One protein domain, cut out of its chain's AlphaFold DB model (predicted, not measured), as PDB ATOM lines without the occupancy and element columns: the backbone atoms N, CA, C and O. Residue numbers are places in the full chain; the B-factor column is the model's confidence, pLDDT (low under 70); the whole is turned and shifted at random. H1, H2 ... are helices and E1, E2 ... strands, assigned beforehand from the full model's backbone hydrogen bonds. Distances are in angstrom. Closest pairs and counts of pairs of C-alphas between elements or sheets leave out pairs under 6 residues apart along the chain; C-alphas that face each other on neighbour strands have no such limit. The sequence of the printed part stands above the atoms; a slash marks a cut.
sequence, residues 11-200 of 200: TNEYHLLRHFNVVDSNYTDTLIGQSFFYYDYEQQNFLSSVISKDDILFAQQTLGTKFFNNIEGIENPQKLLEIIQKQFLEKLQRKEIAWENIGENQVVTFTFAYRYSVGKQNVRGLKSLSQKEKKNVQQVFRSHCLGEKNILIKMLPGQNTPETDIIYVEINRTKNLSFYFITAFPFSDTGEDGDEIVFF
ATOM      1  N   THR A  11     146.478 139.912 149.979       92.19
ATOM      2  CA  THR A  11     146.481 139.510 151.396       92.19
ATOM      3  C   THR A  11     146.749 138.017 151.544       92.19
ATOM      4  O   THR A  11     147.593 137.619 152.346       92.19
ATOM      5  N   ASN A  12     146.065 137.186 150.755       93.62
ATOM      6  CA  ASN A  12     146.253 135.736 150.785       93.62
ATOM      7  C   ASN A  12     147.629 135.336 150.244       93.62
ATOM      8  O   ASN A  12     148.286 134.478 150.829       93.62
ATOM      9  N   GLU A  13     148.084 135.974 149.165       95.44
ATOM     10  CA  GLU A  13     149.417 135.723 148.609       95.44
ATOM     11  C   GLU A  13     150.523 136.085 149.607       95.44
ATOM     12  O   GLU A  13     151.416 135.276 149.861       95.44
ATOM     13  N   TYR A  14     150.426 137.255 150.243       93.06
ATOM     14  CA  TYR A  14     151.373 137.699 151.264       93.06
ATOM     15  C   TYR A  14     151.344 136.818 152.518       93.06
ATOM     16  O   TYR A  14     152.396 136.462 153.052       93.06
ATOM     17  N   HIS A  15     150.160 136.418 152.986       89.50
ATOM     18  CA  HIS A  15     150.057 135.520 154.133       89.50
ATOM     19  C   HIS A  15     150.692 134.157 153.823       89.50
ATOM     20  O   HIS A  15     151.446 133.621 154.637       89.50
ATOM     21  N   LEU A  16     150.433 133.595 152.640       92.19
ATOM     22  CA  LEU A  16     151.022 132.322 152.230       92.19
ATOM     23  C   LEU A  16     152.514 132.412 151.932       92.19
ATOM     24  O   LEU A  16     153.210 131.428 152.165       92.19
ATOM     25  N   LEU A  17     153.038 133.565 151.504       92.81
ATOM     26  CA  LEU A  17     154.479 133.776 151.323       92.81
ATOM     27  C   LEU A  17     155.273 133.383 152.579       92.81
ATOM     28  O   LEU A  17     156.346 132.789 152.479       92.81
ATOM     29  N   ARG A  18     154.706 133.625 153.767       87.25
ATOM     30  CA  ARG A  18     155.293 133.256 155.066       87.25
ATOM     31  C   ARG A  18     155.478 131.751 155.251       87.25
ATOM     32  O   ARG A  18     156.244 131.336 156.117       87.25
ATOM     33  N   HIS A  19     154.813 130.935 154.444       88.62
ATOM     34  CA  HIS A  19     154.890 129.477 154.459       88.62
ATOM     35  C   HIS A  19     155.782 128.914 153.352       88.62
ATOM     36  O   HIS A  19     155.891 127.702 153.228       88.62
ATOM     37  N   PHE A  20     156.466 129.746 152.569       91.12
ATOM     38  CA  PHE A  20     157.462 129.289 151.600       91.12
ATOM     39  C   PHE A  20     158.882 129.451 152.153       91.12
ATOM     40  O   PHE A  20     159.173 130.411 152.870       91.12
ATOM     41  N   ASN A  21     159.762 128.493 151.843       85.75
ATOM     42  CA  ASN A  21     161.186 128.585 152.186       85.75
ATOM     43  C   ASN A  21     161.876 129.685 151.367       85.75
ATOM     44  O   ASN A  21     162.505 130.575 151.931       85.75
ATOM     45  N   VAL A  22     161.746 129.623 150.040       86.62
ATOM     46  CA  VAL A  22     162.250 130.617 149.086       86.62
ATOM     47  C   VAL A  22     161.236 130.749 147.954       86.62
ATOM     48  O   VAL A  22     160.720 129.746 147.461       86.62
ATOM     49  N   VAL A  23     160.974 131.985 147.535       90.69
ATOM     50  CA  VAL A  23     160.162 132.314 146.355       90.69
ATOM     51  C   VAL A  23     160.987 133.229 145.457       90.69
ATOM     52  O   VAL A  23     161.797 134.011 145.958       90.69
ATOM     53  N   ASP A  24     160.808 133.105 144.141       92.19
ATOM     54  CA  ASP A  24     161.486 133.939 143.147       92.19
ATOM     55  C   ASP A  24     161.300 135.436 143.439       92.19
ATOM     56  O   ASP A  24     160.188 135.894 143.721       92.19
ATOM     57  N   SER A  25     162.392 136.201 143.352       92.69
ATOM     58  CA  SER A  25     162.384 137.621 143.701       92.69
ATOM     59  C   SER A  25     161.488 138.445 142.780       92.69
ATOM     60  O   SER A  25     160.838 139.373 143.253       92.69
ATOM     61  N   ASN A  26     161.391 138.086 141.492       95.19
ATOM     62  CA  ASN A  26     160.531 138.808 140.555       95.19
ATOM     63  C   ASN A  26     159.061 138.660 140.946       95.19
ATOM     64  O   ASN A  26     158.303 139.610 140.789       95.19
ATOM     65  N   TYR A  27     158.661 137.496 141.473       96.00
ATOM     66  CA  TYR A  27     157.317 137.314 142.020       96.00
ATOM     67  C   TYR A  27     157.132 138.108 143.316       96.00
ATOM     68  O   TYR A  27     156.147 138.824 143.460       96.00
ATOM     69  N   THR A  28     158.067 138.035 144.270       94.75
ATOM     70  CA  THR A  28     157.895 138.789 145.525       94.75
ATOM     71  C   THR A  28     157.862 140.300 145.297       94.75
ATOM     72  O   THR A  28     157.155 141.008 146.012       94.75
ATOM     73  N   ASP A  29     158.549 140.789 144.262       95.88
ATOM     74  CA  ASP A  29     158.523 142.195 143.865       95.88
ATOM     75  C   ASP A  29     157.141 142.651 143.370       95.88
ATOM     76  O   ASP A  29     156.795 143.819 143.553       95.88
ATOM     77  N   THR A  30     156.304 141.759 142.819       96.81
ATOM     78  CA  THR A  30     154.938 142.128 142.396       96.81
ATOM     79  C   THR A  30     153.996 142.390 143.569       96.81
ATOM     80  O   THR A  30     152.964 143.042 143.392       96.81
ATOM     81  N   LEU A  31     154.328 141.878 144.759       96.38
ATOM     82  CA  LEU A  31     153.541 142.079 145.976       96.38
ATOM     83  C   LEU A  31     153.833 143.430 146.637       96.38
ATOM     84  O   LEU A  31     152.973 143.964 147.333       96.38
ATOM     85  N   ILE A  32     155.013 144.011 146.411       96.44
ATOM     86  CA  ILE A  32     155.383 145.303 146.996       96.44
ATOM     87  C   ILE A  32     154.448 146.398 146.471       96.44
ATOM     88  O   ILE A  32     154.205 146.522 145.272       96.44
ATOM     89  N   GLY A  33     153.934 147.225 147.380       96.12
ATOM     90  CA  GLY A  33     152.996 148.298 147.056       96.12
ATOM     91  C   GLY A  33     151.536 147.849 146.957       96.12
ATOM     92  O   GLY A  33     150.656 148.703 146.859       96.12
ATOM     93  N   GLN A  34     151.250 146.544 147.028       96.81
ATOM     94  CA  GLN A  34     149.877 146.045 147.067       96.81
ATOM     95  C   GLN A  34     149.249 146.277 148.445       96.81
ATOM     96  O   GLN A  34     149.917 146.194 149.479       96.81
ATOM     97  N   SER A  35     147.942 146.545 148.468       93.94
ATOM     98  CA  SER A  35     147.184 146.622 149.715       93.94
ATOM     99  C   SER A  35     146.964 145.232 150.306       93.94
ATOM    100  O   SER A  35     146.571 144.307 149.595       93.94
ATOM    101  N   PHE A  36     147.149 145.101 151.617       92.62
ATOM    102  CA  PHE A  36     146.851 143.874 152.352       92.62
ATOM    103  C   PHE A  36     146.107 144.172 153.649       92.62
ATOM    104  O   PHE A  36     146.184 145.284 154.174       92.62
ATOM    105  N   PHE A  37     145.397 143.171 154.166       89.31
ATOM    106  CA  PHE A  37     144.705 143.255 155.449       89.31
ATOM    107  C   PHE A  37     145.378 142.373 156.501       89.31
ATOM    108  O   PHE A  37     145.791 141.251 156.216       89.31
ATOM    109  N   TYR A  38     145.439 142.856 157.737       85.50
ATOM    110  CA  TYR A  38     145.899 142.085 158.891       85.50
ATOM    111  C   TYR A  38     144.970 142.318 160.080       85.50
ATOM    112  O   TYR A  38     144.272 143.330 160.144       85.50
ATOM    113  N   TYR A  39     144.931 141.359 161.002       83.62
ATOM    114  CA  TYR A  39     144.169 141.508 162.236       83.62
ATOM    115  C   TYR A  39     145.013 142.237 163.281       83.62
ATOM    116  O   TYR A  39     146.062 141.738 163.691       83.62
ATOM    117  N   ASP A  40     144.555 143.404 163.713       82.38
ATOM    118  CA  ASP A  40     145.144 144.139 164.824       82.38
ATOM    119  C   ASP A  40     144.519 143.642 166.136       82.38
ATOM    120  O   ASP A  40     143.318 143.785 166.371       82.38
ATOM    121  N   TYR A  41     145.328 143.005 166.986       76.12
ATOM    122  CA  TYR A  41     144.852 142.413 168.239       76.12
ATOM    123  C   TYR A  41     144.546 143.443 169.331       76.12
ATOM    124  O   TYR A  41     143.758 143.135 170.227       76.12
ATOM    125  N   GLU A  42     145.148 144.633 169.279       78.56
ATOM    126  CA  GLU A  42     144.877 145.703 170.243       78.56
ATOM    127  C   GLU A  42     143.528 146.358 169.936       78.56
ATOM    128  O   GLU A  42     142.718 146.584 170.837       78.56
ATOM    129  N   GLN A  43     143.256 146.584 168.651       81.69
ATOM    130  CA  GLN A  43     142.014 147.174 168.150       81.69
ATOM    131  C   GLN A  43     140.907 146.137 167.914       81.69
ATOM    132  O   GLN A  43     139.762 146.513 167.673       81.69
ATOM    133  N   GLN A  44     141.239 144.843 167.984       82.62
ATOM    134  CA  GLN A  44     140.342 143.713 167.719       82.62
ATOM    135  C   GLN A  44     139.605 143.836 166.376       82.62
ATOM    136  O   GLN A  44     138.408 143.560 166.275       82.62
ATOM    137  N   ASN A  45     140.312 144.284 165.338       83.44
ATOM    138  CA  ASN A  45     139.722 144.531 164.028       83.44
ATOM    139  C   ASN A  45     140.722 144.290 162.892       83.44
ATOM    140  O   ASN A  45     141.935 144.319 163.092       83.44
ATOM    141  N   PHE A  46     140.208 144.084 161.679       84.56
ATOM    142  CA  PHE A  46     141.032 144.057 160.477       84.56
ATOM    143  C   PHE A  46     141.360 145.472 160.013       84.56
ATOM    144  O   PHE A  46     140.466 146.296 159.816       84.56
ATOM    145  N   LEU A  47     142.646 145.727 159.791       87.56
ATOM    146  CA  LEU A  47     143.162 146.973 159.238       87.56
ATOM    147  C   LEU A  47     143.813 146.706 157.886       87.56
ATOM    148  O   LEU A  47     144.314 145.611 157.633       87.56
ATOM    149  N   SER A  48     143.809 147.716 157.019       90.44
ATOM    150  CA  SER A  48     144.520 147.683 155.744       90.44
ATOM    151  C   SER A  48     145.857 148.406 155.850       90.44
ATOM    152  O   SER A  48     145.921 149.507 156.400       90.44
ATOM    153  N   SER A  49     146.890 147.842 155.240       93.25
ATOM    154  CA  SER A  49     148.186 148.487 155.035       93.25
ATOM    155  C   SER A  49     148.688 148.206 153.614       93.25
ATOM    156  O   SER A  49     147.954 147.684 152.770       93.25
ATOM    157  N   VAL A  50     149.929 148.588 153.330       95.56
ATOM    158  CA  VAL A  50     150.611 148.380 152.054       95.56
ATOM    159  C   VAL A  50     151.852 147.535 152.297       95.56
ATOM    160  O   VAL A  50     152.617 147.822 153.214       95.56
ATOM    161  N   ILE A  51     152.054 146.506 151.474       94.62
ATOM    162  CA  ILE A  51     153.201 145.604 151.594       94.62
ATOM    163  C   ILE A  51     154.481 146.369 151.244       94.62
ATOM    164  O   ILE A  51     154.658 146.837 150.114       94.62
ATOM    165  N   SER A  52     155.389 146.485 152.208       94.50
ATOM    166  CA  SER A  52     156.716 147.070 152.023       94.50
ATOM    167  C   SER A  52     157.770 146.016 151.656       94.50
ATOM    168  O   SER A  52     157.538 144.809 151.711       94.50
ATOM    169  N   LYS A  53     158.976 146.476 151.304       94.69
ATOM    170  CA  LYS A  53     160.140 145.593 151.115       94.69
ATOM    171  C   LYS A  53     160.508 144.844 152.396       94.69
ATOM    172  O   LYS A  53     160.840 143.662 152.336       94.69
ATOM    173  N   ASP A  54     160.417 145.520 153.537       91.75
ATOM    174  CA  ASP A  54     160.733 144.927 154.835       91.75
ATOM    175  C   ASP A  54     159.706 143.850 155.202       91.75
ATOM    176  O   ASP A  54     160.078 142.793 155.704       91.75
ATOM    177  N   ASP A  55     158.431 144.040 154.846       90.00
ATOM    178  CA  ASP A  55     157.386 143.031 155.059       90.00
ATOM    179  C   ASP A  55     157.659 141.726 154.303       90.00
ATOM    180  O   ASP A  55     157.390 140.646 154.837       90.00
ATOM    181  N   ILE A  56     158.196 141.806 153.079       92.31
ATOM    182  CA  ILE A  56     158.619 140.631 152.298       92.31
ATOM    183  C   ILE A  56     159.783 139.921 152.993       92.31
ATOM    184  O   ILE A  56     159.747 138.699 153.165       92.31
ATOM    185  N   LEU A  57     160.787 140.681 153.443       89.38
ATOM    186  CA  LEU A  57     161.936 140.142 154.170       89.38
ATOM    187  C   LEU A  57     161.489 139.428 155.458       89.38
ATOM    188  O   LEU A  57     161.890 138.291 155.717       89.38
ATOM    189  N   PHE A  58     160.622 140.064 156.249       86.31
ATOM    190  CA  PHE A  58     160.103 139.498 157.494       86.31
ATOM    191  C   PHE A  58     159.211 138.279 157.254       86.31
ATOM    192  O   PHE A  58     159.281 137.303 158.009       86.31
ATOM    193  N   ALA A  59     158.414 138.278 156.181       86.00
ATOM    194  CA  ALA A  59     157.606 137.120 155.816       86.00
ATOM    195  C   ALA A  59     158.480 135.879 155.568       86.00
ATOM    196  O   ALA A  59     158.197 134.799 156.091       86.00
ATOM    197  N   GLN A  60     159.592 136.037 154.848       84.38
ATOM    198  CA  GLN A  60     160.525 134.938 154.571       84.38
ATOM    199  C   GLN A  60     161.233 134.430 155.838       84.38
ATOM    200  O   GLN A  60     161.502 133.235 155.957       84.38
ATOM    201  N   GLN A  61     161.453 135.306 156.822       82.62
ATOM    202  CA  GLN A  61     162.068 134.968 158.113       82.62
ATOM    203  C   GLN A  61     161.094 134.361 159.136       82.62
ATOM    204  O   GLN A  61     161.531 133.882 160.181       82.62
ATOM    205  N   THR A  62     159.786 134.371 158.859       77.19
ATOM    206  CA  THR A  62     158.773 133.826 159.775       77.19
ATOM    207  C   THR A  62     159.010 132.335 160.013       77.19
ATOM    208  O   THR A  62     159.176 131.567 159.061       77.19
ATOM    209  N   LEU A  63     159.005 131.925 161.283       71.25
ATOM    210  CA  LEU A  63     159.159 130.529 161.681       71.25
ATOM    211  C   LEU A  63     157.828 129.785 161.514       71.25
ATOM    212  O   LEU A  63     156.755 130.289 161.853       71.25
ATOM    213  N   GLY A  64     157.896 128.562 160.999       69.38
ATOM    214  CA  GLY A  64     156.735 127.698 160.811       69.38
ATOM    215  C   GLY A  64     156.996 126.624 159.767       69.38
ATOM    216  O   GLY A  64     158.089 126.536 159.211       69.38
ATOM    217  N   THR A  65     155.982 125.813 159.479       75.31
ATOM    218  CA  THR A  65     156.066 124.822 158.405       75.31
ATOM    219  C   THR A  65     156.220 125.519 157.061       75.31
ATOM    220  O   THR A  65     155.438 126.418 156.728       75.31
ATOM    221  N   LYS A  66     157.226 125.088 156.296       87.19
ATOM    222  CA  LYS A  66     157.572 125.670 155.005       87.19
ATOM    223  C   LYS A  66     157.416 124.673 153.864       87.19
ATOM    224  O   LYS A  66     157.851 123.526 153.980       87.19
ATOM    225  N   PHE A  67     156.877 125.147 152.748       92.56
ATOM    226  CA  PHE A  67     156.936 124.462 151.467       92.56
ATOM    227  C   PHE A  67     158.383 124.373 150.966       92.56
ATOM    228  O   PHE A  67     159.186 125.290 151.176       92.56
ATOM    229  N   PHE A  68     158.734 123.270 150.307       92.81
ATOM    230  CA  PHE A  68     159.999 123.159 149.584       92.81
ATOM    231  C   PHE A  68     160.074 124.136 148.407       92.81
ATOM    232  O   PHE A  68     159.073 124.639 147.906       92.81
ATOM    233  N   ASN A  69     161.302 124.420 147.981       90.56
ATOM    234  CA  ASN A  69     161.560 125.346 146.887       90.56
ATOM    235  C   ASN A  69     161.213 124.694 145.542       90.56
ATOM    236  O   ASN A  69     161.521 123.520 145.337       90.56
ATOM    237  N   ASN A  70     160.670 125.481 144.608       86.81
ATOM    238  CA  ASN A  70     160.467 125.094 143.204       86.81
ATOM    239  C   ASN A  70     159.664 123.797 142.997       86.81
ATOM    240  O   ASN A  70     159.943 123.032 142.076       86.81
ATOM    241  N   ILE A  71     158.669 123.534 143.846       94.00
ATOM    242  CA  ILE A  71     157.758 122.410 143.632       94.00
ATOM    243  C   ILE A  71     156.911 122.721 142.393       94.00
ATOM    244  O   ILE A  71     156.168 123.704 142.364       94.00
ATOM    245  N   GLU A  72     157.029 121.885 141.364       95.12
ATOM    246  CA  GLU A  72     156.404 122.121 140.062       95.12
ATOM    247  C   GLU A  72     154.874 122.231 140.187       95.12
ATOM    248  O   GLU A  72     154.201 121.265 140.554       95.12
ATOM    249  N   GLY A  73     154.324 123.388 139.812       94.81
ATOM    250  CA  GLY A  73     152.903 123.729 139.903       94.81
ATOM    251  C   GLY A  73     152.488 124.485 141.173       94.81
ATOM    252  O   GLY A  73     151.358 124.959 141.219       94.81
ATOM    253  N   ILE A  74     153.367 124.631 142.172       95.44
ATOM    254  CA  ILE A  74     153.158 125.478 143.365       95.44
ATOM    255  C   ILE A  74     154.413 126.294 143.691       95.44
ATOM    256  O   ILE A  74     154.788 126.450 144.844       95.44
ATOM    257  N   GLU A  75     155.088 126.831 142.679       94.56
ATOM    258  CA  GLU A  75     156.361 127.546 142.849       94.56
ATOM    259  C   GLU A  75     156.221 128.870 143.621       94.56
ATOM    260  O   GLU A  75     157.216 129.425 144.084       94.56
ATOM    261  N   ASN A  76     154.997 129.391 143.749       95.31
ATOM    262  CA  ASN A  76     154.691 130.609 144.486       95.31
ATOM    263  C   ASN A  76     153.283 130.547 145.128       95.31
ATOM    264  O   ASN A  76     152.469 129.688 144.761       95.31
ATOM    265  N   PRO A  77     152.979 131.452 146.080       95.81
ATOM    266  CA  PRO A  77     151.676 131.541 146.735       95.81
ATOM    267  C   PRO A  77     150.473 131.611 145.789       95.81
ATOM    268  O   PRO A  77     149.479 130.929 146.035       95.81
ATOM    269  N   GLN A  78     150.556 132.386 144.704       96.25
ATOM    270  CA  GLN A  78     149.462 132.523 143.739       96.25
ATOM    271  C   GLN A  78     149.059 131.171 143.139       96.25
ATOM    272  O   GLN A  78     147.888 130.799 143.181       96.25
ATOM    273  N   LYS A  79     150.032 130.394 142.652       96.44
ATOM    274  CA  LYS A  79     149.772 129.071 142.064       96.44
ATOM    275  C   LYS A  79     149.195 128.086 143.077       96.44
ATOM    276  O   LYS A  79     148.279 127.330 142.757       96.44
ATOM    277  N   LEU A  80     149.684 128.110 144.319       96.94
ATOM    278  CA  LEU A  80     149.099 127.298 145.386       96.94
ATOM    279  C   LEU A  80     147.629 127.681 145.632       96.94
ATOM    280  O   LEU A  80     146.781 126.797 145.745       96.94
ATOM    281  N   LEU A  81     147.306 128.977 145.663       96.81
ATOM    282  CA  LEU A  81     145.934 129.458 145.848       96.81
ATOM    283  C   LEU A  81     144.990 129.035 144.719       96.81
ATOM    284  O   LEU A  81     143.840 128.706 145.002       96.81
ATOM    285  N   GLU A  82     145.457 128.994 143.470       96.44
ATOM    286  CA  GLU A  82     144.670 128.495 142.330       96.44
ATOM    287  C   GLU A  82     144.301 127.014 142.506       96.44
ATOM    288  O   GLU A  82     143.159 126.607 142.273       96.44
ATOM    289  N   ILE A  83     145.244 126.201 142.992       96.88
ATOM    290  CA  ILE A  83     144.988 124.789 143.299       96.88
ATOM    291  C   ILE A  83     144.020 124.659 144.474       96.88
ATOM    292  O   ILE A  83     143.068 123.880 144.392       96.88
ATOM    293  N   ILE A  84     144.220 125.438 145.542       97.06
ATOM    294  CA  ILE A  84     143.327 125.447 146.706       97.06
ATOM    295  C   ILE A  84     141.909 125.836 146.290       97.06
ATOM    296  O   ILE A  84     140.961 125.172 146.701       97.06
ATOM    297  N   GLN A  85     141.751 126.863 145.452       95.12
ATOM    298  CA  GLN A  85     140.452 127.296 144.940       95.12
ATOM    299  C   GLN A  85     139.737 126.147 144.226       95.12
ATOM    300  O   GLN A  85     138.572 125.866 144.514       95.12
ATOM    301  N   LYS A  86     140.440 125.457 143.321       94.81
ATOM    302  CA  LYS A  86     139.894 124.305 142.598       94.81
ATOM    303  C   LYS A  86     139.484 123.184 143.557       94.81
ATOM    304  O   LYS A  86     138.355 122.707 143.475       94.81
ATOM    305  N   GLN A  87     140.368 122.798 144.481       96.19
ATOM    306  CA  GLN A  87     140.093 121.751 145.473       96.19
ATOM    307  C   GLN A  87     138.901 122.109 146.361       96.19
ATOM    308  O   GLN A  87     138.024 121.278 146.577       96.19
ATOM    309  N   PHE A  88     138.836 123.353 146.833       95.00
ATOM    310  CA  PHE A  88     137.742 123.848 147.656       95.00
ATOM    311  C   PHE A  88     136.396 123.729 146.929       95.00
ATOM    312  O   PHE A  88     135.463 123.132 147.465       95.00
ATOM    313  N   LEU A  89     136.306 124.233 145.694       93.00
ATOM    314  CA  LEU A  89     135.072 124.190 144.905       93.00
ATOM    315  C   LEU A  89     134.640 122.751 144.584       93.00
ATOM    316  O   LEU A  89     133.466 122.413 144.746       93.00
ATOM    317  N   GLU A  90     135.578 121.891 144.175       94.75
ATOM    318  CA  GLU A  90     135.296 120.483 143.871       94.75
ATOM    319  C   GLU A  90     134.801 119.723 145.111       94.75
ATOM    320  O   GLU A  90     133.785 119.025 145.049       94.75
ATOM    321  N   LYS A  91     135.480 119.885 146.251       95.50
ATOM    322  CA  LYS A  91     135.121 119.216 147.511       95.50
ATOM    323  C   LYS A  91     133.797 119.715 148.075       95.50
ATOM    324  O   LYS A  91     133.004 118.906 148.559       95.50
ATOM    325  N   LEU A  92     133.524 121.017 147.970       92.44
ATOM    326  CA  LEU A  92     132.252 121.601 148.389       92.44
ATOM    327  C   LEU A  92     131.095 121.070 147.530       92.44
ATOM    328  O   LEU A  92     130.074 120.643 148.068       92.44
ATOM    329  N   GLN A  93     131.273 121.001 146.203       93.31
ATOM    330  CA  GLN A  93     130.276 120.437 145.283       93.31
ATOM    331  C   GLN A  93     129.983 118.960 145.588       93.31
ATOM    332  O   GLN A  93     128.831 118.522 145.516       93.31
ATOM    333  N   ARG A  94     131.018 118.197 145.955       95.94
ATOM    334  CA  ARG A  94     130.901 116.787 146.360       95.94
ATOM    335  C   ARG A  94     130.404 116.594 147.793       95.94
ATOM    336  O   ARG A  94     130.145 115.456 148.174       95.94
ATOM    337  N   LYS A  95     130.226 117.676 148.559       94.06
ATOM    338  CA  LYS A  95     129.849 117.656 149.983       94.06
ATOM    339  C   LYS A  95     130.840 116.870 150.855       94.06
ATOM    340  O   LYS A  95     130.445 116.286 151.858       94.06
ATOM    341  N   GLU A  96     132.114 116.847 150.465       95.12
ATOM    342  CA  GLU A  96     133.201 116.241 151.252       95.12
ATOM    343  C   GLU A  96     133.633 117.146 152.414       95.12
ATOM    344  O   GLU A  96     134.212 116.679 153.387       95.12
ATOM    345  N   ILE A  97     133.361 118.445 152.291       94.56
ATOM    346  CA  ILE A  97     133.689 119.482 153.268       94.56
ATOM    347  C   ILE A  97     132.441 120.322 153.531       94.56
ATOM    348  O   ILE A  97     131.574 120.452 152.659       94.56
ATOM    349  N   ALA A  98     132.354 120.909 154.719       92.50
ATOM    350  CA  ALA A  98     131.258 121.783 155.106       92.50
ATOM    351  C   ALA A  98     131.783 122.981 155.896       92.50
ATOM    352  O   ALA A  98     132.813 122.902 156.557       92.50
ATOM    353  N   TRP A  99     131.057 124.094 155.815       93.38
ATOM    354  CA  TRP A  99     131.322 125.251 156.658       93.38
ATOM    355  C   TRP A  99     130.903 124.964 158.098       93.38
ATOM    356  O   TRP A  99     129.755 124.599 158.360       93.38
ATOM    357  N   GLU A 100     131.814 125.212 159.023       92.88
ATOM    358  CA  GLU A 100     131.592 125.188 160.462       92.88
ATOM    359  C   GLU A 100     131.469 126.619 160.982       92.88
ATOM    360  O   GLU A 100     132.199 127.515 160.560       92.88
ATOM    361  N   ASN A 101     130.530 126.862 161.896       91.50
ATOM    362  CA  ASN A 101     130.367 128.182 162.498       91.50
ATOM    363  C   ASN A 101     131.209 128.265 163.774       91.50
ATOM    364  O   ASN A 101     130.963 127.522 164.724       91.50
ATOM    365  N   ILE A 102     132.154 129.204 163.813       83.12
ATOM    366  CA  ILE A 102     133.012 129.471 164.970       83.12
ATOM    367  C   ILE A 102     132.798 130.925 165.393       83.12
ATOM    368  O   ILE A 102     133.386 131.861 164.846       83.12
ATOM    369  N   GLY A 103     131.905 131.120 166.367       84.62
ATOM    370  CA  GLY A 103     131.482 132.452 166.798       84.62
ATOM    371  C   GLY A 103     130.815 133.221 165.656       84.62
ATOM    372  O   GLY A 103     129.780 132.803 165.139       84.62
ATOM    373  N   GLU A 104     131.404 134.351 165.262       84.50
ATOM    374  CA  GLU A 104     130.915 135.168 164.141       84.50
ATOM    375  C   GLU A 104     131.502 134.781 162.778       84.50
ATOM    376  O   GLU A 104     131.050 135.301 161.751       84.50
ATOM    377  N   ASN A 105     132.490 133.887 162.766       86.62
ATOM    378  CA  ASN A 105     133.189 133.445 161.569       86.62
ATOM    379  C   ASN A 105     132.656 132.090 161.095       86.62
ATOM    380  O   ASN A 105     132.080 131.315 161.863       86.62
ATOM    381  N   GLN A 106     132.886 131.795 159.820       91.00
ATOM    382  CA  GLN A 106     132.732 130.451 159.277       91.00
ATOM    383  C   GLN A 106     134.097 129.932 158.859       91.00
ATOM    384  O   GLN A 106     134.876 130.669 158.251       91.00
ATOM    385  N   VAL A 107     134.373 128.675 159.167       91.38
ATOM    386  CA  VAL A 107     135.643 128.026 158.857       91.38
ATOM    387  C   VAL A 107     135.362 126.750 158.091       91.38
ATOM    388  O   VAL A 107     134.377 126.063 158.342       91.38
ATOM    389  N   VAL A 108     136.206 126.446 157.121       93.25
ATOM    390  CA  VAL A 108     136.236 125.139 156.476       93.25
ATOM    391  C   VAL A 108     137.683 124.698 156.384       93.25
ATOM    392  O   VAL A 108     138.557 125.460 155.962       93.25
ATOM    393  N   THR A 109     137.930 123.470 156.810       92.81
ATOM    394  CA  THR A 109     139.252 122.858 156.797       92.81
ATOM    395  C   THR A 109     139.221 121.637 155.898       92.81
ATOM    396  O   THR A 109     138.207 120.944 155.792       92.81
ATOM    397  N   PHE A 110     140.318 121.393 155.191       93.38
ATOM    398  CA  PHE A 110     140.489 120.165 154.429       93.38
ATOM    399  C   PHE A 110     141.952 119.895 154.132       93.38
ATOM    400  O   PHE A 110     142.802 120.783 154.180       93.38
ATOM    401  N   THR A 111     142.231 118.650 153.768       93.94
ATOM    402  CA  THR A 111     143.524 118.237 153.242       93.94
ATOM    403  C   THR A 111     143.380 117.720 151.816       93.94
ATOM    404  O   THR A 111     142.305 117.279 151.385       93.94
ATOM    405  N   PHE A 112     144.468 117.783 151.057       95.19
ATOM    406  CA  PHE A 112     144.578 117.098 149.775       95.19
ATOM    407  C   PHE A 112     146.014 116.633 149.538       95.19
ATOM    408  O   PHE A 112     146.967 117.287 149.961       95.19
ATOM    409  N   ALA A 113     146.159 115.493 148.866       94.81
ATOM    410  CA  ALA A 113     147.456 114.993 148.435       94.81
ATOM    411  C   ALA A 113     147.928 115.748 147.187       94.81
ATOM    412  O   ALA A 113     147.137 116.056 146.287       94.81
ATOM    413  N   TYR A 114     149.224 116.017 147.125       96.31
ATOM    414  CA  TYR A 114     149.902 116.598 145.983       96.31
ATOM    415  C   TYR A 114     150.779 115.552 145.295       96.31
ATOM    416  O   TYR A 114     151.192 114.565 145.886       96.31
ATOM    417  N   ARG A 115     151.075 115.755 144.009       94.44
ATOM    418  CA  ARG A 115     151.848 114.782 143.215       94.44
ATOM    419  C   ARG A 115     153.328 114.676 143.617       94.44
ATOM    420  O   ARG A 115     153.988 113.721 143.226       94.44
ATOM    421  N   TYR A 116     153.848 115.667 144.339       94.25
ATOM    422  CA  TYR A 116     155.230 115.725 144.814       94.25
ATOM    423  C   TYR A 116     155.255 115.959 146.318       94.25
ATOM    424  O   TYR A 116     154.308 116.503 146.879       94.25
ATOM    425  N   SER A 117     156.386 115.629 146.934       93.19
ATOM    426  CA  SER A 117     156.715 116.083 148.280       93.19
ATOM    427  C   SER A 117     156.683 117.613 148.338       93.19
ATOM    428  O   SER A 117     157.345 118.288 147.544       93.19
ATOM    429  N   VAL A 118     155.873 118.158 149.245       94.00
ATOM    430  CA  VAL A 118     155.617 119.599 149.347       94.00
ATOM    431  C   VAL A 118     156.355 120.250 150.502       94.00
ATOM    432  O   VAL A 118     156.507 121.466 150.527       94.00
ATOM    433  N   GLY A 119     156.833 119.472 151.464       91.38
ATOM    434  CA  GLY A 119     157.551 119.985 152.618       91.38
ATOM    435  C   GLY A 119     157.811 118.887 153.632       91.38
ATOM    436  O   GLY A 119     157.708 117.698 153.336       91.38
ATOM    437  N   LYS A 120     158.135 119.291 154.857       86.44
ATOM    438  CA  LYS A 120     158.323 118.365 155.973       86.44
ATOM    439  C   LYS A 120     157.126 118.377 156.909       86.44
ATOM    440  O   LYS A 120     156.469 119.405 157.078       86.44
ATOM    441  N   GLN A 121     156.907 117.249 157.574       80.00
ATOM    442  CA  GLN A 121     156.003 117.100 158.708       80.00
ATOM    443  C   GLN A 121     156.568 117.845 159.920       80.00
ATOM    444  O   GLN A 121     157.088 117.256 160.865       80.00
ATOM    445  N   ASN A 122     156.501 119.171 159.878       71.44
ATOM    446  CA  ASN A 122     157.031 120.029 160.929       71.44
ATOM    447  C   ASN A 122     155.954 120.409 161.937       71.44
ATOM    448  O   ASN A 122     156.049 121.470 162.527       71.44
ATOM    449  N   VAL A 123     154.927 119.580 162.120       69.44
ATOM    450  CA  VAL A 123     153.852 119.797 163.092       69.44
ATOM    451  C   VAL A 123     153.612 118.488 163.830       69.44
ATOM    452  O   VAL A 123     153.378 117.464 163.190       69.44
ATOM    453  N   ARG A 124     153.661 118.480 165.161       71.19
ATOM    454  CA  ARG A 124     153.195 117.339 165.967       71.19
ATOM    455  C   ARG A 124     152.443 117.843 167.183       71.19
ATOM    456  O   ARG A 124     152.768 118.895 167.725       71.19
ATOM    457  N   GLY A 125     151.478 117.056 167.638       73.31
ATOM    458  CA  GLY A 125     150.846 117.294 168.927       73.31
ATOM    459  C   GLY A 125     151.851 117.120 170.075       73.31
ATOM    460  O   GLY A 125     152.671 116.192 170.056       73.31
ATOM    461  N   LEU A 126     151.816 118.002 171.070       75.31
ATOM    462  CA  LEU A 126     152.683 117.991 172.242       75.31
ATOM    463  C   LEU A 126     152.536 116.677 173.009       75.31
ATOM    464  O   LEU A 126     153.542 116.116 173.455       75.31
ATOM    465  N   LYS A 127     151.318 116.136 173.145       76.75
ATOM    466  CA  LYS A 127     151.076 114.829 173.778       76.75
ATOM    467  C   LYS A 127     151.783 113.704 173.029       76.75
ATOM    468  O   LYS A 127     152.291 112.807 173.700       76.75
ATOM    469  N   SER A 128     151.887 113.792 171.698       76.12
ATOM    470  CA  SER A 128     152.587 112.798 170.863       76.12
ATOM    471  C   SER A 128     154.108 112.770 171.071       76.12
ATOM    472  O   SER A 128     154.773 111.829 170.633       76.12
ATOM    473  N   LEU A 129     154.679 113.790 171.724       77.25
ATOM    474  CA  LEU A 129     156.105 113.846 172.026       77.25
ATOM    475  C   LEU A 129     156.454 112.957 173.226       77.25
ATOM    476  O   LEU A 129     155.787 112.961 174.268       77.25
ATOM    477  N   SER A 130     157.571 112.242 173.123       79.81
ATOM    478  CA  SER A 130     158.172 111.541 174.256       79.81
ATOM    479  C   SER A 130     158.588 112.525 175.359       79.81
ATOM    480  O   SER A 130     158.851 113.702 175.115       79.81
ATOM    481  N   GLN A 131     158.738 112.039 176.595       81.44
ATOM    482  CA  GLN A 131     159.202 112.873 177.716       81.44
ATOM    483  C   GLN A 131     160.585 113.506 177.474       81.44
ATOM    484  O   GLN A 131     160.888 114.562 178.023       81.44
ATOM    485  N   LYS A 132     161.436 112.878 176.650       80.19
ATOM    486  CA  LYS A 132     162.739 113.432 176.259       80.19
ATOM    487  C   LYS A 132     162.586 114.581 175.259       80.19
ATOM    488  O   LYS A 132     163.290 115.572 175.387       80.19
ATOM    489  N   GLU A 133     161.675 114.449 174.296       77.19
ATOM    490  CA  GLU A 133     161.355 115.501 173.324       77.19
ATOM    491  C   GLU A 133     160.696 116.700 174.017       77.19
ATOM    492  O   GLU A 133     161.166 117.819 173.856       77.19
ATOM    493  N   LYS A 134     159.717 116.474 174.905       78.50
ATOM    494  CA  LYS A 134     159.039 117.543 175.666       78.50
ATOM    495  C   LYS A 134     159.999 118.466 176.424       78.50
ATOM    496  O   LYS A 134     159.769 119.667 176.477       78.50
ATOM    497  N   LYS A 135     161.099 117.932 176.969       78.44
ATOM    498  CA  LYS A 135     162.133 118.723 177.669       78.44
ATOM    499  C   LYS A 135     162.881 119.709 176.765       78.44
ATOM    500  O   LYS A 135     163.516 120.621 177.283       78.44
ATOM    501  N   ASN A 136     162.833 119.508 175.451       74.00
ATOM    502  CA  ASN A 136     163.512 120.347 174.471       74.00
ATOM    503  C   ASN A 136     162.572 121.350 173.793       74.00
ATOM    504  O   ASN A 136     163.055 122.109 172.961       74.00
ATOM    505  N   VAL A 137     161.275 121.358 174.125       75.06
ATOM    506  CA  VAL A 137     160.304 122.323 173.596       75.06
ATOM    507  C   VAL A 137     160.490 123.663 174.308       75.06
ATOM    508  O   VAL A 137     160.367 123.751 175.529       75.06
ATOM    509  N   GLN A 138     160.784 124.713 173.547       71.69
ATOM    510  CA  GLN A 138     160.848 126.094 174.035       71.69
ATOM    511  C   GLN A 138     159.732 126.939 173.427       71.69
ATOM    512  O   GLN A 138     159.350 126.722 172.285       71.69
ATOM    513  N   GLN A 139     159.233 127.931 174.166       68.88
ATOM    514  CA  GLN A 139     158.310 128.933 173.630       68.88
ATOM    515  C   GLN A 139     159.102 130.054 172.959       68.88
ATOM    516  O   GLN A 139     160.030 130.587 173.568       68.88
ATOM    517  N   VAL A 140     158.739 130.427 171.730       65.88
ATOM    518  CA  VAL A 140     159.364 131.546 171.003       65.88
ATOM    519  C   VAL A 140     158.297 132.371 170.278       65.88
ATOM    520  O   VAL A 140     157.142 131.973 170.172       65.88
ATOM    521  N   PHE A 141     158.660 133.540 169.764       62.00
ATOM    522  CA  PHE A 141     157.754 134.295 168.901       62.00
ATOM    523  C   PHE A 141     157.726 133.688 167.494       62.00
ATOM    524  O   PHE A 141     158.769 133.314 166.956       62.00
ATOM    525  N   ARG A 142     156.531 133.592 166.895       60.59
ATOM    526  CA  ARG A 142     156.333 133.030 165.546       60.59
ATOM    527  C   ARG A 142     157.013 133.878 164.466       60.59
ATOM    528  O   ARG A 142     157.564 133.347 163.504       60.59
ATOM    529  N   SER A 143     156.986 135.192 164.637       57.28
ATOM    530  CA  SER A 143     157.664 136.144 163.769       57.28
ATOM    531  C   SER A 143     158.272 137.275 164.594       57.28
ATOM    532  O   SER A 143     158.035 137.404 165.796       57.28
ATOM    533  N   HIS A 144     159.066 138.105 163.925       56.09
ATOM    534  CA  HIS A 144     159.592 139.342 164.490       56.09
ATOM    535  C   HIS A 144     158.566 140.494 164.470       56.09
ATOM    536  O   HIS A 144     158.898 141.602 164.890       56.09
ATOM    537  N   CYS A 145     157.330 140.262 164.001       51.31
ATOM    538  CA  CYS A 145     156.274 141.271 163.980       51.31
ATOM    539  C   CYS A 145     155.674 141.475 165.383       51.31
ATOM    540  O   CYS A 145     155.265 140.526 166.054       51.31
ATOM    541  N   LEU A 146     155.578 142.737 165.814       41.09
ATOM    542  CA  LEU A 146     154.893 143.124 167.048       41.09
ATOM    543  C   LEU A 146     153.397 142.766 166.942       41.09
ATOM    544  O   LEU A 146     152.731 143.192 166.004       41.09
ATOM    545  N   GLY A 147     152.875 141.982 167.892       40.84
ATOM    546  CA  GLY A 147     151.444 141.646 167.992       40.84
ATOM    547  C   GLY A 147     151.079 140.183 167.713       40.84
ATOM    548  O   GLY A 147     149.998 139.746 168.111       40.84
ATOM    549  N   GLU A 148     151.968 139.382 167.117       50.34
ATOM    550  CA  GLU A 148     151.750 137.935 167.008       50.34
ATOM    551  C   GLU A 148     152.045 137.271 168.364       50.34
ATOM    552  O   GLU A 148     153.190 137.202 168.815       50.34
ATOM    553  N   LYS A 149     150.987 136.823 169.058       46.97
ATOM    554  CA  LYS A 149     151.105 136.135 170.354       46.97
ATOM    555  C   LYS A 149     152.036 134.919 170.252       46.97
ATOM    556  O   LYS A 149     152.093 134.248 169.223       46.97
ATOM    557  N   ASN A 150     152.717 134.639 171.364       48.78
ATOM    558  CA  ASN A 150     153.595 133.487 171.584       48.78
ATOM    559  C   ASN A 150     153.008 132.208 170.968       48.78
ATOM    560  O   ASN A 150     151.914 131.794 171.354       48.78
ATOM    561  N   ILE A 151     153.749 131.560 170.065       53.47
ATOM    562  CA  ILE A 151     153.472 130.175 169.676       53.47
ATOM    563  C   ILE A 151     154.628 129.311 170.184       53.47
ATOM    564  O   ILE A 151     155.795 129.676 170.167       53.47
ATOM    565  N   LEU A 152     154.277 128.165 170.732       54.91
ATOM    566  CA  LEU A 152     155.039 127.385 171.696       54.91
ATOM    567  C   LEU A 152     156.262 126.637 171.121       54.91
ATOM    568  O   LEU A 152     156.274 125.418 171.233       54.91
ATOM    569  N   ILE A 153     157.188 127.245 170.352       58.06
ATOM    570  CA  ILE A 153     157.994 126.400 169.443       58.06
ATOM    571  C   ILE A 153     159.484 126.706 169.234       58.06
ATOM    572  O   ILE A 153     159.882 127.519 168.410       58.06
ATOM    573  N   LYS A 154     160.314 125.827 169.799       55.81
ATOM    574  CA  LYS A 154     161.502 125.264 169.147       55.81
ATOM    575  C   LYS A 154     161.847 123.933 169.804       55.81
ATOM    576  O   LYS A 154     162.034 123.902 171.015       55.81
ATOM    577  N   MET A 155     161.973 122.867 169.019       53.03
ATOM    578  CA  MET A 155     162.760 121.682 169.379       53.03
ATOM    579  C   MET A 155     164.191 121.883 168.858       53.03
ATOM    580  O   MET A 155     164.393 122.384 167.754       53.03
ATOM    581  N   LEU A 156     165.206 121.550 169.661       53.03
ATOM    582  CA  LEU A 156     166.614 121.705 169.269       53.03
ATOM    583  C   LEU A 156     166.970 120.858 168.019       53.03
ATOM    584  O   LEU A 156     166.360 119.810 167.802       53.03
ATOM    585  N   PRO A 157     167.966 121.285 167.212       46.16
ATOM    586  CA  PRO A 157     168.297 120.673 165.922       46.16
ATOM    587  C   PRO A 157     168.621 119.177 166.030       46.16
ATOM    588  O   PRO A 157     169.291 118.758 166.973       46.16
ATOM    589  N   GLY A 158     168.226 118.389 165.023       50.22
ATOM    590  CA  GLY A 158     168.704 117.009 164.848       50.22
ATOM    591  C   GLY A 158     167.631 115.931 164.679       50.22
ATOM    592  O   GLY A 158     167.985 114.764 164.525       50.22
ATOM    593  N   GLN A 159     166.341 116.279 164.678       58.00
ATOM    594  CA  GLN A 159     165.294 115.345 164.261       58.00
ATOM    595  C   GLN A 159     165.024 115.495 162.760       58.00
ATOM    596  O   GLN A 159     164.620 116.558 162.297       58.00
ATOM    597  N   ASN A 160     165.253 114.424 161.995       61.84
ATOM    598  CA  ASN A 160     164.778 114.332 160.617       61.84
ATOM    599  C   ASN A 160     163.257 114.155 160.651       61.84
ATOM    600  O   ASN A 160     162.769 113.047 160.870       61.84
ATOM    601  N   THR A 161     162.513 115.243 160.465       72.12
ATOM    602  CA  THR A 161     161.073 115.169 160.212       72.12
ATOM    603  C   THR A 161     160.828 114.555 158.828       72.12
ATOM    604  O   THR A 161     161.532 114.926 157.878       72.12
ATOM    605  N   PRO A 162     159.888 113.597 158.696       81.62
ATOM    606  CA  PRO A 162     159.560 112.997 157.409       81.62
ATOM    607  C   PRO A 162     159.062 114.050 156.425       81.62
ATOM    608  O   PRO A 162     158.501 115.075 156.811       81.62
ATOM    609  N   GLU A 163     159.240 113.773 155.145       90.06
ATOM    610  CA  GLU A 163     158.601 114.544 154.090       90.06
ATOM    611  C   GLU A 163     157.097 114.241 154.012       90.06
ATOM    612  O   GLU A 163     156.644 113.178 154.438       90.06
ATOM    613  N   THR A 164     156.321 115.182 153.478       91.50
ATOM    614  CA  THR A 164     154.877 115.042 153.257       91.50
ATOM    615  C   THR A 164     154.507 115.573 151.883       91.50
ATOM    616  O   THR A 164     155.046 116.585 151.428       91.50
ATOM    617  N   ASP A 165     153.578 114.895 151.227       93.81
ATOM    618  CA  ASP A 165     152.910 115.317 149.998       93.81
ATOM    619  C   ASP A 165     151.499 115.866 150.275       93.81
ATOM    620  O   ASP A 165     150.801 116.283 149.355       93.81
ATOM    621  N   ILE A 166     151.066 115.907 151.539       93.50
ATOM    622  CA  ILE A 166     149.740 116.384 151.929       93.50
ATOM    623  C   ILE A 166     149.800 117.877 152.242       93.50
ATOM    624  O   ILE A 166     150.654 118.341 152.999       93.50
ATOM    625  N   ILE A 167     148.845 118.632 151.705       93.94
ATOM    626  CA  ILE A 167     148.630 120.043 152.026       93.94
ATOM    627  C   ILE A 167     147.375 120.154 152.881       93.94
ATOM    628  O   ILE A 167     146.317 119.648 152.503       93.94
ATOM    629  N   TYR A 168     147.491 120.834 154.018       92.31
ATOM    630  CA  TYR A 168     146.352 121.272 154.814       92.31
ATOM    631  C   TYR A 168     145.956 122.683 154.417       92.31
ATOM    632  O   TYR A 168     146.819 123.523 154.150       92.31
ATOM    633  N   VAL A 169     144.654 122.931 154.402       93.38
ATOM    634  CA  VAL A 169     144.055 124.221 154.100       93.38
ATOM    635  C   VAL A 169     143.017 124.542 155.161       93.38
ATOM    636  O   VAL A 169     142.144 123.727 155.459       93.38
ATOM    637  N   GLU A 170     143.069 125.772 155.651       92.75
ATOM    638  CA  GLU A 170     141.996 126.403 156.404       92.75
ATOM    639  C   GLU A 170     141.537 127.654 155.653       92.75
ATOM    640  O   GLU A 170     142.343 128.521 155.297       92.75
ATOM    641  N   ILE A 171     140.232 127.746 155.411       93.25
ATOM    642  CA  ILE A 171     139.596 128.906 154.798       93.25
ATOM    643  C   ILE A 171     138.655 129.515 155.825       93.25
ATOM    644  O   ILE A 171     137.703 128.878 156.279       93.25
ATOM    645  N   ASN A 172     138.903 130.777 156.148       91.25
ATOM    646  CA  ASN A 172     138.097 131.560 157.066       91.25
ATOM    647  C   ASN A 172     137.274 132.585 156.293       91.25
ATOM    648  O   ASN A 172     137.796 133.390 155.516       91.25
ATOM    649  N   ARG A 173     135.978 132.603 156.578       90.12
ATOM    650  CA  ARG A 173     135.057 133.652 156.170       90.12
ATOM    651  C   ARG A 173     134.679 134.476 157.393       90.12
ATOM    652  O   ARG A 173     134.040 133.977 158.316       90.12
ATOM    653  N   THR A 174     135.030 135.754 157.359       84.62
ATOM    654  CA  THR A 174     134.635 136.736 158.372       84.62
ATOM    655  C   THR A 174     133.617 137.716 157.795       84.62
ATOM    656  O   THR A 174     133.588 137.953 156.588       84.62
ATOM    657  N   LYS A 175     132.770 138.299 158.648       81.50
ATOM    658  CA  LYS A 175     131.817 139.348 158.242       81.50
ATOM    659  C   LYS A 175     132.508 140.671 157.896       81.50
ATOM    660  O   LYS A 175     131.940 141.465 157.154       81.50
ATOM    661  N   ASN A 176     133.716 140.892 158.416       81.75
ATOM    662  CA  ASN A 176     134.429 142.165 158.300       81.75
ATOM    663  C   ASN A 176     135.174 142.327 156.969       81.75
ATOM    664  O   ASN A 176     135.693 143.406 156.695       81.75
ATOM    665  N   LEU A 177     135.234 141.281 156.140       83.56
ATOM    666  CA  LEU A 177     135.942 141.303 154.864       83.56
ATOM    667  C   LEU A 177     135.110 140.698 153.745       83.56
ATOM    668  O   LEU A 177     134.317 139.779 153.936       83.56
ATOM    669  N   SER A 178     135.344 141.206 152.540       83.56
ATOM    670  CA  SER A 178     134.686 140.758 151.313       83.56
ATOM    671  C   SER A 178     135.392 139.580 150.632       83.56
ATOM    672  O   SER A 178     135.066 139.257 149.493       83.56
ATOM    673  N   PHE A 179     136.379 138.966 151.285       87.31
ATOM    674  CA  PHE A 179     137.161 137.848 150.762       87.31
ATOM    675  C   PHE A 179     137.440 136.821 151.864       87.31
ATOM    676  O   PHE A 179     137.265 137.099 153.051       87.31
ATOM    677  N   TYR A 180     137.872 135.624 151.467       90.06
ATOM    678  CA  TYR A 180     138.284 134.581 152.405       90.06
ATOM    679  C   TYR A 180     139.749 134.737 152.801       90.06
ATOM    680  O   TYR A 180     140.590 134.927 151.922       90.06
ATOM    681  N   PHE A 181     140.054 134.594 154.090       89.38
ATOM    682  CA  PHE A 181     141.427 134.378 154.544       89.38
ATOM    683  C   PHE A 181     141.797 132.916 154.388       89.38
ATOM    684  O   PHE A 181     141.040 132.040 154.809       89.38
ATOM    685  N   ILE A 182     142.959 132.661 153.801       91.69
ATOM    686  CA  ILE A 182     143.399 131.308 153.481       91.69
ATOM    687  C   ILE A 182     144.762 131.069 154.112       91.69
ATOM    688  O   ILE A 182     145.727 131.779 153.824       91.69
ATOM    689  N   THR A 183     144.840 130.024 154.928       88.81
ATOM    690  CA  THR A 183     146.101 129.493 155.444       88.81
ATOM    691  C   THR A 183     146.315 128.105 154.864       88.81
ATOM    692  O   THR A 183     145.388 127.300 154.813       88.81
ATOM    693  N   ALA A 184     147.540 127.816 154.434       91.00
ATOM    694  CA  ALA A 184     147.921 126.489 153.979       91.00
ATOM    695  C   ALA A 184     149.366 126.175 154.355       91.00
ATOM    696  O   ALA A 184     150.228 127.057 154.353       91.00
ATOM    697  N   PHE A 185     149.623 124.910 154.669       88.62
ATOM    698  CA  PHE A 185     150.955 124.415 155.000       88.62
ATOM    699  C   PHE A 185     151.067 122.905 154.731       88.62
ATOM    700  O   PHE A 185     150.048 122.207 154.714       88.62
ATOM    701  N   PRO A 186     152.294 122.382 154.537       89.00
ATOM    702  CA  PRO A 186     152.555 120.943 154.516       89.00
ATOM    703  C   PRO A 186     151.994 120.261 155.773       89.00
ATOM    704  O   PRO A 186     152.358 120.607 156.898       89.00
ATOM    705  N   PHE A 187     151.073 119.321 155.593       83.19
ATOM    706  CA  PHE A 187     150.354 118.701 156.699       83.19
ATOM    707  C   PHE A 187     151.152 117.567 157.335       83.19
ATOM    708  O   PHE A 187     151.841 116.790 156.668       83.19
ATOM    709  N   SER A 188     150.979 117.450 158.643       70.69
ATOM    710  CA  SER A 188     151.375 116.311 159.452       70.69
ATOM    711  C   SER A 188     150.162 115.915 160.273       70.69
ATOM    712  O   SER A 188     149.419 116.797 160.701       70.69
ATOM    713  N   ASP A 189     149.967 114.619 160.489       65.25
ATOM    714  CA  ASP A 189     148.884 114.127 161.329       65.25
ATOM    715  C   ASP A 189     149.100 114.629 162.767       65.25
ATOM    716  O   ASP A 189     149.950 114.140 163.521       65.25
ATOM    717  N   THR A 190     148.406 115.706 163.120       58.16
ATOM    718  CA  THR A 190     148.390 116.230 164.478       58.16
ATOM    719  C   THR A 190     147.446 115.339 165.264       58.16
ATOM    720  O   THR A 190     146.245 115.368 165.026       58.16
ATOM    721  N   GLY A 191     147.998 114.518 166.160       53.41
ATOM    722  CA  GLY A 191     147.202 113.655 167.035       53.41
ATOM    723  C   GLY A 191     146.094 114.405 167.795       53.41
ATOM    724  O   GLY A 191     146.129 115.625 167.883       53.41
ATOM    725  N   GLU A 192     145.149 113.620 168.325       54.56
ATOM    726  CA  GLU A 192     143.909 113.945 169.066       54.56
ATOM    727  C   GLU A 192     143.526 115.422 169.317       54.56
ATOM    728  O   GLU A 192     144.297 116.220 169.851       54.56
ATOM    729  N   ASP A 193     142.242 115.726 169.082       53.25
ATOM    730  CA  ASP A 193     141.604 117.017 169.363       53.25
ATOM    731  C   ASP A 193     141.981 117.602 170.739       53.25
ATOM    732  O   ASP A 193     141.875 116.962 171.791       53.25
ATOM    733  N   GLY A 194     142.405 118.870 170.731       55.50
ATOM    734  CA  GLY A 194     142.791 119.611 171.936       55.50
ATOM    735  C   GLY A 194     144.221 119.353 172.426       55.50
ATOM    736  O   GLY A 194     144.527 119.646 173.585       55.50
ATOM    737  N   ASP A 195     145.095 118.774 171.601       63.66
ATOM    738  CA  ASP A 195     146.540 118.782 171.847       63.66
ATOM    739  C   ASP A 195     147.173 120.141 171.488       63.66
ATOM    740  O   ASP A 195     146.783 120.800 170.524       63.66
ATOM    741  N   GLU A 196     148.170 120.570 172.263       64.12
ATOM    742  CA  GLU A 196     148.971 121.746 171.915       64.12
ATOM    743  C   GLU A 196     149.881 121.390 170.740       64.12
ATOM    744  O   GLU A 196     150.481 120.320 170.711       64.12
ATOM    745  N   ILE A 197     150.012 122.272 169.755       65.81
ATOM    746  CA  ILE A 197     150.798 121.985 168.556       65.81
ATOM    747  C   ILE A 197     152.241 122.468 168.729       65.81
ATOM    748  O   ILE A 197     152.490 123.615 169.100       65.81
ATOM    749  N   VAL A 198     153.197 121.600 168.388       66.50
ATOM    750  CA  VAL A 198     154.628 121.908 168.314       66.50
ATOM    751  C   VAL A 198     155.066 121.917 166.846       66.50
ATOM    752  O   VAL A 198     154.912 120.907 166.158       66.50
ATOM    753  N   PHE A 199     155.618 123.038 166.362       67.19
ATOM    754  CA  PHE A 199     156.302 123.117 165.061       67.19
ATOM    755  C   PHE A 199     157.763 122.625 165.212       67.19
ATOM    756  O   PHE A 199     158.330 122.645 166.307       67.19
ATOM    757  N   PHE A 200     158.382 122.157 164.133       64.94
ATOM    758  CA  PHE A 200     159.794 121.747 164.101       64.94
ATOM    759  C   PHE A 200     160.608 122.648 163.181       64.94
ATOM    760  O   PHE A 200     160.082 123.018 162.104       64.94
TER     761      PHE A 200
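This is residues 11 to 200 of the 200 residues of an uncharacterized protein of Candidatus Peregrinibacteria bacterium (UniProt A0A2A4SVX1). A twisted sheet of four strands, E3 E4 E8 E9, has the long helix H4 across one face, while H1, with H2, H3 and the hairpin E1 and E2 grouped near it, packs at its E9 edge. Beyond one end of the sheet lies a looser lobe of short strands, E5 with E10 and E6 with E7, and the short helix H5. The printed part has 190 residues with five named helices and ten named strands, in the order H1 H2 E1 E2 H3 H4 E3 E4 E5 H5 E6 E7 E8 E9 E10; the class is mixed and the four sheets are antiparallel. It is compact, with a radius of gyration of the C-alphas of 16.9 A and spans of 46 by 42 by 38 A.

Find C-alpha 11 at (146.481, 139.510, 151.396), where H1 begins and runs to residue 17. Next come H2, residues 25 to 31, E1, 35 to 40, E2, 45 to 50, and H3, 53 to 61, 12.9 A long. H4, residues 77 to 93, begins at (151.676, 131.541, 146.735) and is 24.2 A long. Then read E3, 100 to 102, E4, 105 to 113, 26.8 A, E5, 123 to 125, H5, 131 to 134, E6, 138 to 140, and E7, 151 to 154. E8, 166 to 173, spans 23.1 A and E9, 181 to 186, spans 17.4 A; E10, 197 to 199, ends at (156.302, 123.117, 165.061).

Start at the sheet: N 102 and O 105 of the hairpin E3 and E4 are 2.9 A apart, N 108 and O 171 of E4 and E8 3.0 A, and N 170 and O 183 of the hairpin E8 and E9 2.9 A. H4 is on one face, making two layers, a helix over a sheet, at a height of 9.4 A; it lies over E4 and E8, across the strands, at 78 degrees to E4 on the local plane. H1 only grazes the sheet; it touches H4, whose residues 77 to 81 alone take part, with the C-alphas of Glu 13 and Pro 77 closest at 5.1 A, at a steep tilt of 66 degrees, opposite ways. H1 touches H3 at Leu 17 and Ala 59, their closest C-alphas, 6.4 A apart. H2 is close to H1 but not clearly touching, with the C-alphas of Tyr 14 and Leu 31 closest at 7.2 A. N 36 and O 49 of the hairpin E1 and E2 are 2.9 A apart; N 124 and O 198 of E5 and E10, 2.9 A; N 138 and O 154 of the hairpin E6 and E7, 2.9 A. In H1, H3 and H4 every O i to N i+4 pair is within hydrogen-bond range; H2 has 1 of 3, beside 3 of 4 O i to N i+3 pairs, and H5 is too short for an i+4 pair.

The C-alphas of Gly 33 and Gln 131 are the farthest apart, 47.3 A. The printed part has no cut; the links H3 to H4 and E7 to E8 are long. Mean pLDDT of the printed part is 83.0, with residues 64, 123, 139 to 160 and 189 to 200 under 70.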